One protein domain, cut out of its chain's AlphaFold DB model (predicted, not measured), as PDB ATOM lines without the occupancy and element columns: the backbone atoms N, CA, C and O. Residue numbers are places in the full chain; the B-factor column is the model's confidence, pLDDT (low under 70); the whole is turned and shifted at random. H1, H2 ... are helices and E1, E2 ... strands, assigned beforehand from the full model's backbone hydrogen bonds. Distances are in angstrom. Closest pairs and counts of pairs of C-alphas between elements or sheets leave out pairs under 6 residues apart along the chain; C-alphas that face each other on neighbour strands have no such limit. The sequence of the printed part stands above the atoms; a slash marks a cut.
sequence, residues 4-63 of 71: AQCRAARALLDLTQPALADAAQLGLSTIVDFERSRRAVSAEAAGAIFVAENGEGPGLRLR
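AT A GLANCE: This is residues 4 to 63 of the 71 residues of the protein "XRE family transcriptional regulator" of Xanthobacter sp. YN2 (UniProt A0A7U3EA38). Three short helices and a small two-stranded hairpin are set out along one long axis: H2 and H3 stand nearly at right angles at one end, the hairpin E1 E2 is at the other, and H1 lies between them. A long link, residues 36 to 47, runs back from H3 to the hairpin, whose turn reaches the far end at Gly 55. The printed part has 60 residues, with H1, H2, H3, E1 and E2 in that order, an antiparallel sheet E1 - E2, and the class mixed, helices and strands. It is compact, with a radius of gyration of the C-alphas of 11.6 A and spans of 34 by 24 by 16 A.

HOW THE PARTS SIT: Start with H1, residues 4 to 12, and H3, residues 28 to 35: they only just touch, with 3 pairs of C-alphas within 8 A, the closest those of Cys 6 and Glu 35 at 6.6 A, at a steep tilt of 64 degrees, opposite ways. H2, residues 17 to 24, touches H3 about perpendicular at 80 degrees; look at their closest C-alphas, Ala 21 and Leu 28, 5.4 A apart. H1 and H2 are close but not clearly touching, closest at the C-alphas of Arg 10 and Leu 20, 7.2 A. E1, residues 48 to 51, and E2, residues 59 to 62, form an antiparallel hairpin at 147 degrees; find N 49 and O 61 at 2.9 A and N 61 and O 49 at 3.0 A, within hydrogen-bond range. The closest C-alphas of H1 and E2 are those of Ala 9 and Leu 60, 7.1 A apart. H2 is apart from E1 and E2. In H1, H2 and H3 every O i to N i+4 pair is within hydrogen-bond range.

IN THESE COORDINATES: Find C-alpha 4 at (-20.733, -95.737, 6.842); from there H1 runs 12.3 A to C-alpha 12. H2 covers 10.4 A and H3 10.7 A, ending at C-alpha 35 at (-22.116, -90.463, 11.162). E1 is 9.6 A long, and E2 runs 10.6 A to C-alpha 62 at (-27.180, -92.942, -7.367).

THE WHOLE: The C-alphas farthest apart are those of Gly 27 and Gly 55, 34.6 A. The printed part has no cut; the link H3 to E1 is long. Mean pLDDT of the printed part is 77.0, and residues 37 to 63 are under 70.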
ATOM      1  N   ALA A   4     -21.650 -95.571   7.967       85.06
ATOM      2  CA  ALA A   4     -20.733 -95.737   6.842       85.06
ATOM      3  C   ALA A   4     -21.413 -95.440   5.498       85.06
ATOM      4  O   ALA A   4     -20.840 -94.734   4.671       85.06
ATOM      5  N   GLN A   5     -22.651 -95.905   5.309       80.88
ATOM      6  CA  GLN A   5     -23.440 -95.601   4.118       80.88
ATOM      7  C   GLN A   5     -23.783 -94.114   4.006       80.88
ATOM      8  O   GLN A   5     -23.745 -93.573   2.908       80.88
ATOM      9  N   CYS A   6     -24.061 -93.434   5.119       87.06
ATOM     10  CA  CYS A   6     -24.279 -91.988   5.125       87.06
ATOM     11  C   CYS A   6     -23.046 -91.232   4.611       87.06
ATOM     12  O   CYS A   6     -23.143 -90.459   3.658       87.06
ATOM     13  N   ARG A   7     -21.861 -91.542   5.161       90.88
ATOM     14  CA  ARG A   7     -20.592 -90.945   4.711       90.88
ATOM     15  C   ARG A   7     -20.304 -91.251   3.243       90.88
ATOM     16  O   ARG A   7     -19.871 -90.362   2.516       90.88
ATOM     17  N   ALA A   8     -20.558 -92.485   2.808       86.75
ATOM     18  CA  ALA A   8     -20.368 -92.897   1.420       86.75
ATOM     19  C   ALA A   8     -21.318 -92.155   0.467       86.75
ATOM     20  O   ALA A   8     -20.866 -91.599  -0.526       86.75
ATOM     21  N   ALA A   9     -22.613 -92.083   0.786       86.56
ATOM     22  CA  ALA A   9     -23.593 -91.338  -0.004       86.56
ATOM     23  C   ALA A   9     -23.230 -89.851  -0.091       86.56
ATOM     24  O   ALA A   9     -23.281 -89.259  -1.165       86.56
ATOM     25  N   ARG A  10     -22.793 -89.265   1.025       93.44
ATOM     26  CA  ARG A  10     -22.363 -87.872   1.087       93.44
ATOM     27  C   ARG A  10     -21.123 -87.610   0.219       93.44
ATOM     28  O   ARG A  10     -21.092 -86.607  -0.482       93.44
ATOM     29  N   ALA A  11     -20.152 -88.524   0.216       90.75
ATOM     30  CA  ALA A  11     -18.992 -88.451  -0.674       90.75
ATOM     31  C   ALA A  11     -19.378 -88.608  -2.156       90.75
ATOM     32  O   ALA A  11     -18.878 -87.873  -2.998       90.75
ATOM     33  N   LEU A  12     -20.300 -89.522  -2.477       86.56
ATOM     34  CA  LEU A  12     -20.794 -89.724  -3.846       86.56
ATOM     35  C   LEU A  12     -21.548 -88.509  -4.401       86.56
ATOM     36  O   LEU A  12     -21.561 -88.302  -5.610       86.56
ATOM     37  N   LEU A  13     -22.202 -87.744  -3.528       87.62
ATOM     38  CA  LEU A  13     -22.973 -86.550  -3.880       87.62
ATOM     39  C   LEU A  13     -22.171 -85.245  -3.739       87.62
ATOM     40  O   LEU A  13     -22.747 -84.179  -3.923       87.62
ATOM     41  N   ASP A  14     -20.881 -85.326  -3.397       91.88
ATOM     42  CA  ASP A  14     -20.006 -84.176  -3.117       91.88
ATOM     43  C   ASP A  14     -20.601 -83.181  -2.095       91.88
ATOM     44  O   ASP A  14     -20.569 -81.961  -2.247       91.88
ATOM     45  N   LEU A  15     -21.206 -83.720  -1.031       92.94
ATOM     46  CA  LEU A  15     -21.862 -82.935   0.011       92.94
ATOM     47  C   LEU A  15     -20.981 -82.791   1.263       92.94
ATOM     48  O   LEU A  15     -20.310 -83.713   1.735       92.94
ATOM     49  N   THR A  16     -21.041 -81.621   1.892       96.88
ATOM     50  CA  THR A  16     -20.519 -81.420   3.252       96.88
ATOM     51  C   THR A  16     -21.564 -81.852   4.292       96.88
ATOM     52  O   THR A  16     -22.739 -82.021   3.966       96.88
ATOM     53  N   GLN A  17     -21.172 -82.067   5.558       96.50
ATOM     54  CA  GLN A  17     -22.144 -82.389   6.621       96.50
ATOM     55  C   GLN A  17     -23.211 -81.287   6.805       96.50
ATOM     56  O   GLN A  17     -24.381 -81.651   6.918       96.50
ATOM     57  N   PRO A  18     -22.872 -79.976   6.780       97.56
ATOM     58  CA  PRO A  18     -23.877 -78.910   6.778       97.56
ATOM     59  C   PRO A  18     -24.811 -78.969   5.567       97.56
ATOM     60  O   PRO A  18     -26.020 -78.932   5.744       97.56
ATOM     61  N   ALA A  19     -24.276 -79.170   4.356       95.00
ATOM     62  CA  ALA A  19     -25.104 -79.242   3.151       95.00
ATOM     63  C   ALA A  19     -26.086 -80.427   3.187       95.00
ATOM     64  O   ALA A  19     -27.233 -80.304   2.758       95.00
ATOM     65  N   LEU A  20     -25.663 -81.572   3.735       92.25
ATOM     66  CA  LEU A  20     -26.554 -82.708   3.971       92.25
ATOM     67  C   LEU A  20     -27.614 -82.396   5.040       92.25
ATOM     68  O   LEU A  20     -28.762 -82.801   4.878       92.25
ATOM     69  N   ALA A  21     -27.247 -81.694   6.115       93.50
ATOM     70  CA  ALA A  21     -28.182 -81.292   7.164       93.50
ATOM     71  C   ALA A  21     -29.282 -80.374   6.607       93.50
ATOM     72  O   ALA A  21     -30.464 -80.642   6.825       93.50
ATOM     73  N   ASP A  22     -28.897 -79.380   5.804       92.94
ATOM     74  CA  ASP A  22     -29.822 -78.467   5.129       92.94
ATOM     75  C   ASP A  22     -30.741 -79.223   4.157       92.94
ATOM     76  O   ASP A  22     -31.963 -79.074   4.207       92.94
ATOM     77  N   ALA A  23     -30.175 -80.101   3.320       87.75
ATOM     78  CA  ALA A  23     -30.936 -80.895   2.354       87.75
ATOM     79  C   ALA A  23     -31.911 -81.888   3.016       87.75
ATOM     80  O   ALA A  23     -32.968 -82.180   2.458       87.75
ATOM     81  N   ALA A  24     -31.560 -82.411   4.194       87.38
ATOM     82  CA  ALA A  24     -32.389 -83.331   4.968       87.38
ATOM     83  C   ALA A  24     -33.338 -82.625   5.953       87.38
ATOM     84  O   ALA A  24     -34.130 -83.304   6.601       87.38
ATOM     85  N   GLN A  25     -33.262 -81.293   6.078       89.44
ATOM     86  CA  GLN A  25     -33.989 -80.503   7.080       89.44
ATOM     87  C   GLN A  25     -33.752 -80.993   8.522       89.44
ATOM     88  O   GLN A  25     -34.668 -81.053   9.345       89.44
ATOM     89  N   LEU A  26     -32.506 -81.353   8.833       90.75
ATOM     90  CA  LEU A  26     -32.077 -81.830  10.148       90.75
ATOM     91  C   LEU A  26     -31.040 -80.886  10.760       90.75
ATOM     92  O   LEU A  26     -30.353 -80.144  10.066       90.75
ATOM     93  N   GLY A  27     -30.876 -80.949  12.081       92.50
ATOM     94  CA  GLY A  27     -29.780 -80.251  12.750       92.50
ATOM     95  C   GLY A  27     -28.418 -80.857  12.391       92.50
ATOM     96  O   GLY A  27     -28.277 -82.079  12.301       92.50
ATOM     97  N   LEU A  28     -27.380 -80.022  12.266       95.12
ATOM     98  CA  LEU A  28     -26.007 -80.483  12.003       95.12
ATOM     99  C   LEU A  28     -25.530 -81.515  13.039       95.12
ATOM    100  O   LEU A  28     -24.897 -82.509  12.682       95.12
ATOM    101  N   SER A  29     -25.862 -81.314  14.317       92.00
ATOM    102  CA  SER A  29     -25.523 -82.252  15.394       92.00
ATOM    103  C   SER A  29     -26.132 -83.639  15.178       92.00
ATOM    104  O   SER A  29     -25.466 -84.632  15.450       92.00
ATOM    105  N   THR A  30     -27.341 -83.727  14.613       89.56
ATOM    106  CA  THR A  30     -27.989 -84.996  14.255       89.56
ATOM    107  C   THR A  30     -27.192 -85.750  13.191       89.56
ATOM    108  O   THR A  30     -26.957 -86.948  13.349       89.56
ATOM    109  N   ILE A  31     -26.722 -85.061  12.143       90.62
ATOM    110  CA  ILE A  31     -25.890 -85.663  11.087       90.62
ATOM    111  C   ILE A  31     -24.539 -86.120  11.647       90.62
ATOM    112  O   ILE A  31     -24.124 -87.255  11.409       90.62
ATOM    113  N   VAL A  32     -23.873 -85.273  12.436       92.19
ATOM    114  CA  VAL A  32     -22.580 -85.598  13.062       92.19
ATOM    115  C   VAL A  32     -22.704 -86.802  14.001       92.19
ATOM    116  O   VAL A  32     -21.864 -87.703  13.961       92.19
ATOM    117  N   ASP A  33     -23.751 -86.847  14.827       89.00
ATOM    118  CA  ASP A  33     -23.988 -87.940  15.774       89.00
ATOM    119  C   ASP A  33     -24.320 -89.252  15.081       89.00
ATOM    120  O   ASP A  33     -23.833 -90.313  15.491       89.00
ATOM    121  N   PHE A  34     -25.108 -89.178  14.011       87.00
ATOM    122  CA  PHE A  34     -25.403 -90.333  13.189       87.00
ATOM    123  C   PHE A  34     -24.140 -90.875  12.513       87.00
ATOM    124  O   PHE A  34     -23.835 -92.058  12.660       87.00
ATOM    125  N   GLU A  35     -23.347 -90.031  11.841       90.12
ATOM    126  CA  GLU A  35     -22.116 -90.463  11.162       90.12
ATOM    127  C   GLU A  35     -21.046 -91.004  12.123       90.12
ATOM    128  O   GLU A  35     -20.202 -91.801  11.702       90.12
ATOM    129  N   ARG A  36     -21.079 -90.610  13.403       87.62
ATOM    130  CA  ARG A  36     -20.206 -91.126  14.473       87.62
ATOM    131  C   ARG A  36     -20.749 -92.375  15.178       87.62
ATOM    132  O   ARG A  36     -20.172 -92.794  16.177       87.62
ATOM    133  N   SER A  37     -21.827 -92.977  14.674       66.56
ATOM    134  CA  SER A  37     -22.422 -94.204  15.226       66.56
ATOM    135  C   SER A  37     -22.957 -94.055  16.659       66.56
ATOM    136  O   SER A  37     -22.961 -95.024  17.415       66.56
ATOM    137  N   ARG A  38     -23.435 -92.863  17.053       59.22
ATOM    138  CA  ARG A  38     -23.996 -92.638  18.403       59.22
ATOM    139  C   ARG A  38     -25.472 -93.034  18.546       59.22
ATOM    140  O   ARG A  38     -25.971 -93.041  19.666       59.22
ATOM    141  N   ARG A  39     -26.156 -93.379  17.444       51.41
ATOM    142  CA  ARG A  39     -27.521 -93.947  17.375       51.41
ATOM    143  C   ARG A  39     -27.753 -94.602  16.006       51.41
ATOM    144  O   ARG A  39     -27.267 -94.098  14.996       51.41
ATOM    145  N   ALA A  40     -28.520 -95.692  15.970       50.56
ATOM    146  CA  ALA A  40     -29.081 -96.227  14.730       50.56
ATOM    147  C   ALA A  40     -30.282 -95.361  14.306       50.56
ATOM    148  O   ALA A  40     -31.157 -95.100  15.129       50.56
ATOM    149  N   VAL A  41     -30.332 -94.918  13.048       50.97
ATOM    150  CA  VAL A  41     -31.502 -94.236  12.459       50.97
ATOM    151  C   VAL A  41     -31.947 -94.955  11.185       50.97
ATOM    152  O   VAL A  41     -31.138 -95.581  10.489       50.97
ATOM    153  N   SER A  42     -33.256 -94.909  10.921       50.66
ATOM    154  CA  SER A  42     -33.884 -95.497   9.734       50.66
ATOM    155  C   SER A  42     -33.426 -94.800   8.445       50.66
ATOM    156  O   SER A  42     -32.760 -93.765   8.460       50.66
ATOM    157  N   ALA A  43     -33.634 -95.473   7.318       57.78
ATOM    158  CA  ALA A  43     -32.871 -95.319   6.090       57.78
ATOM    159  C   ALA A  43     -33.558 -94.432   5.047       57.78
ATOM    160  O   ALA A  43     -33.802 -94.898   3.941       57.78
ATOM    161  N   GLU A  44     -33.854 -93.170   5.341       58.31
ATOM    162  CA  GLU A  44     -34.553 -92.323   4.366       58.31
ATOM    163  C   GLU A  44     -33.868 -90.956   4.212       58.31
ATOM    164  O   GLU A  44     -34.179 -90.015   4.935       58.31
ATOM    165  N   ALA A  45     -32.923 -90.823   3.264       54.22
ATOM    166  CA  ALA A  45     -32.354 -89.518   2.901       54.22
ATOM    167  C   ALA A  45     -31.879 -89.415   1.433       54.22
ATOM    168  O   ALA A  45     -31.180 -90.285   0.917       54.22
ATOM    169  N   ALA A  46     -32.295 -88.307   0.807       54.44
ATOM    170  CA  ALA A  46     -31.823 -87.637  -0.412       54.44
ATOM    171  C   ALA A  46     -31.106 -88.476  -1.494       54.44
ATOM    172  O   ALA A  46     -29.888 -88.623  -1.501       54.44
ATOM    173  N   GLY A  47     -31.862 -88.928  -2.503       57.38
ATOM    174  CA  GLY A  47     -31.333 -89.252  -3.842       57.38
ATOM    175  C   GLY A  47     -30.474 -90.517  -3.984       57.38
ATOM    176  O   GLY A  47     -30.218 -90.942  -5.113       57.38
ATOM    177  N   ALA A  48     -30.075 -91.154  -2.883       57.41
ATOM    178  CA  ALA A  48     -29.371 -92.431  -2.879       57.41
ATOM    179  C   ALA A  48     -30.358 -93.604  -2.743       57.41
ATOM    180  O   ALA A  48     -31.293 -93.565  -1.945       57.41
ATOM    181  N   ILE A  49     -30.151 -94.660  -3.531       66.81
ATOM    182  CA  ILE A  49     -30.919 -95.907  -3.445       66.81
ATOM    183  C   ILE A  49     -30.077 -96.932  -2.684       66.81
ATOM    184  O   ILE A  49     -28.966 -97.262  -3.107       66.81
ATOM    185  N   PHE A  50     -30.639 -97.470  -1.603       68.56
ATOM    186  CA  PHE A  50     -30.068 -98.598  -0.871       68.56
ATOM    187  C   PHE A  50     -30.327 -99.898  -1.631       68.56
ATOM    188  O   PHE A  50     -31.452-100.161  -2.061       68.56
ATOM    189  N   VAL A  51     -29.284-100.705  -1.811       64.81
ATOM    190  CA  VAL A  51     -29.368-102.031  -2.433       64.81
ATOM    191  C   VAL A  51     -29.159-103.076  -1.343       64.81
ATOM    192  O   VAL A  51     -28.205-102.978  -0.569       64.81
ATOM    193  N   ALA A  52     -30.076-104.046  -1.267       61.19
ATOM    194  CA  ALA A  52     -29.969-105.164  -0.340       61.19
ATOM    195  C   ALA A  52     -28.682-105.964  -0.596       61.19
ATOM    196  O   ALA A  52     -28.196-106.038  -1.723       61.19
ATOM    197  N   GLU A  53     -28.140-106.541   0.470       62.47
ATOM    198  CA  GLU A  53     -26.910-107.323   0.444       62.47
ATOM    199  C   GLU A  53     -27.032-108.557  -0.465       62.47
ATOM    200  O   GLU A  53     -28.006-109.304  -0.388       62.47
ATOM    201  N   ASN A  54     -26.035-108.764  -1.329       65.94
ATOM    202  CA  ASN A  54     -25.951-109.875  -2.286       65.94
ATOM    203  C   ASN A  54     -24.680-110.731  -2.105       65.94
ATOM    204  O   ASN A  54     -24.279-111.425  -3.036       65.94
ATOM    205  N   GLY A  55     -24.052-110.676  -0.924       54.53
ATOM    206  CA  GLY A  55     -22.854-111.454  -0.576       54.53
ATOM    207  C   GLY A  55     -21.599-110.628  -0.265       54.53
ATOM    208  O   GLY A  55     -20.676-111.166   0.334       54.53
ATOM    209  N   GLU A  56     -21.573-109.331  -0.596       60.94
ATOM    210  CA  GLU A  56     -20.440-108.420  -0.310       60.94
ATOM    211  C   GLU A  56     -20.811-107.250   0.628       60.94
ATOM    212  O   GLU A  56     -20.076-106.270   0.762       60.94
ATOM    213  N   GLY A  57     -21.960-107.350   1.300       58.47
ATOM    214  CA  GLY A  57     -22.521-106.298   2.146       58.47
ATOM    215  C   GLY A  57     -23.530-105.382   1.430       58.47
ATOM    216  O   GLY A  57     -23.816-105.540   0.240       58.47
ATOM    217  N   PRO A  58     -24.140-104.430   2.158       66.38
ATOM    218  CA  PRO A  58     -25.209-103.581   1.635       66.38
ATOM    219  C   PRO A  58     -24.678-102.432   0.757       66.38
ATOM    220  O   PRO A  58     -23.835-101.638   1.182       66.38
ATOM    221  N   GLY A  59     -25.229-102.296  -0.452       66.81
ATOM    222  CA  GLY A  59     -24.757-101.362  -1.481       66.81
ATOM    223  C   GLY A  59     -25.495-100.019  -1.538       66.81
ATOM    224  O   GLY A  59     -26.600 -99.854  -1.012       66.81
ATOM    225  N   LEU A  60     -24.887 -99.053  -2.230       67.94
ATOM    226  CA  LEU A  60     -25.453 -97.734  -2.530       67.94
ATOM    227  C   LEU A  60     -25.302 -97.429  -4.017       67.94
ATOM    228  O   LEU A  60     -24.233 -97.631  -4.589       67.94
ATOM    229  N   ARG A  61     -26.355 -96.899  -4.639       69.88
ATOM    230  CA  ARG A  61     -26.306 -96.395  -6.019       69.88
ATOM    231  C   ARG A  61     -27.009 -95.049  -6.135       69.88
ATOM    232  O   ARG A  61     -27.998 -94.797  -5.445       69.88
ATOM    233  N   LEU A  62     -26.523 -94.204  -7.040       63.84
ATOM    234  CA  LEU A  62     -27.180 -92.942  -7.367       63.84
ATOM    235  C   LEU A  62     -28.512 -93.218  -8.071       63.84
ATOM    236  O   LEU A  62     -28.602 -94.086  -8.946       63.84
ATOM    237  N   ARG A  63     -29.560 -92.478  -7.699       69.00
ATOM    238  CA  ARG A  63     -30.811 -92.503  -8.453       69.00
ATOM    239  C   ARG A  63     -30.545 -91.953  -9.853       69.00
ATOM    240  O   ARG A  63     -29.978 -90.877 -10.007       69.00
TER     241      ARG A  63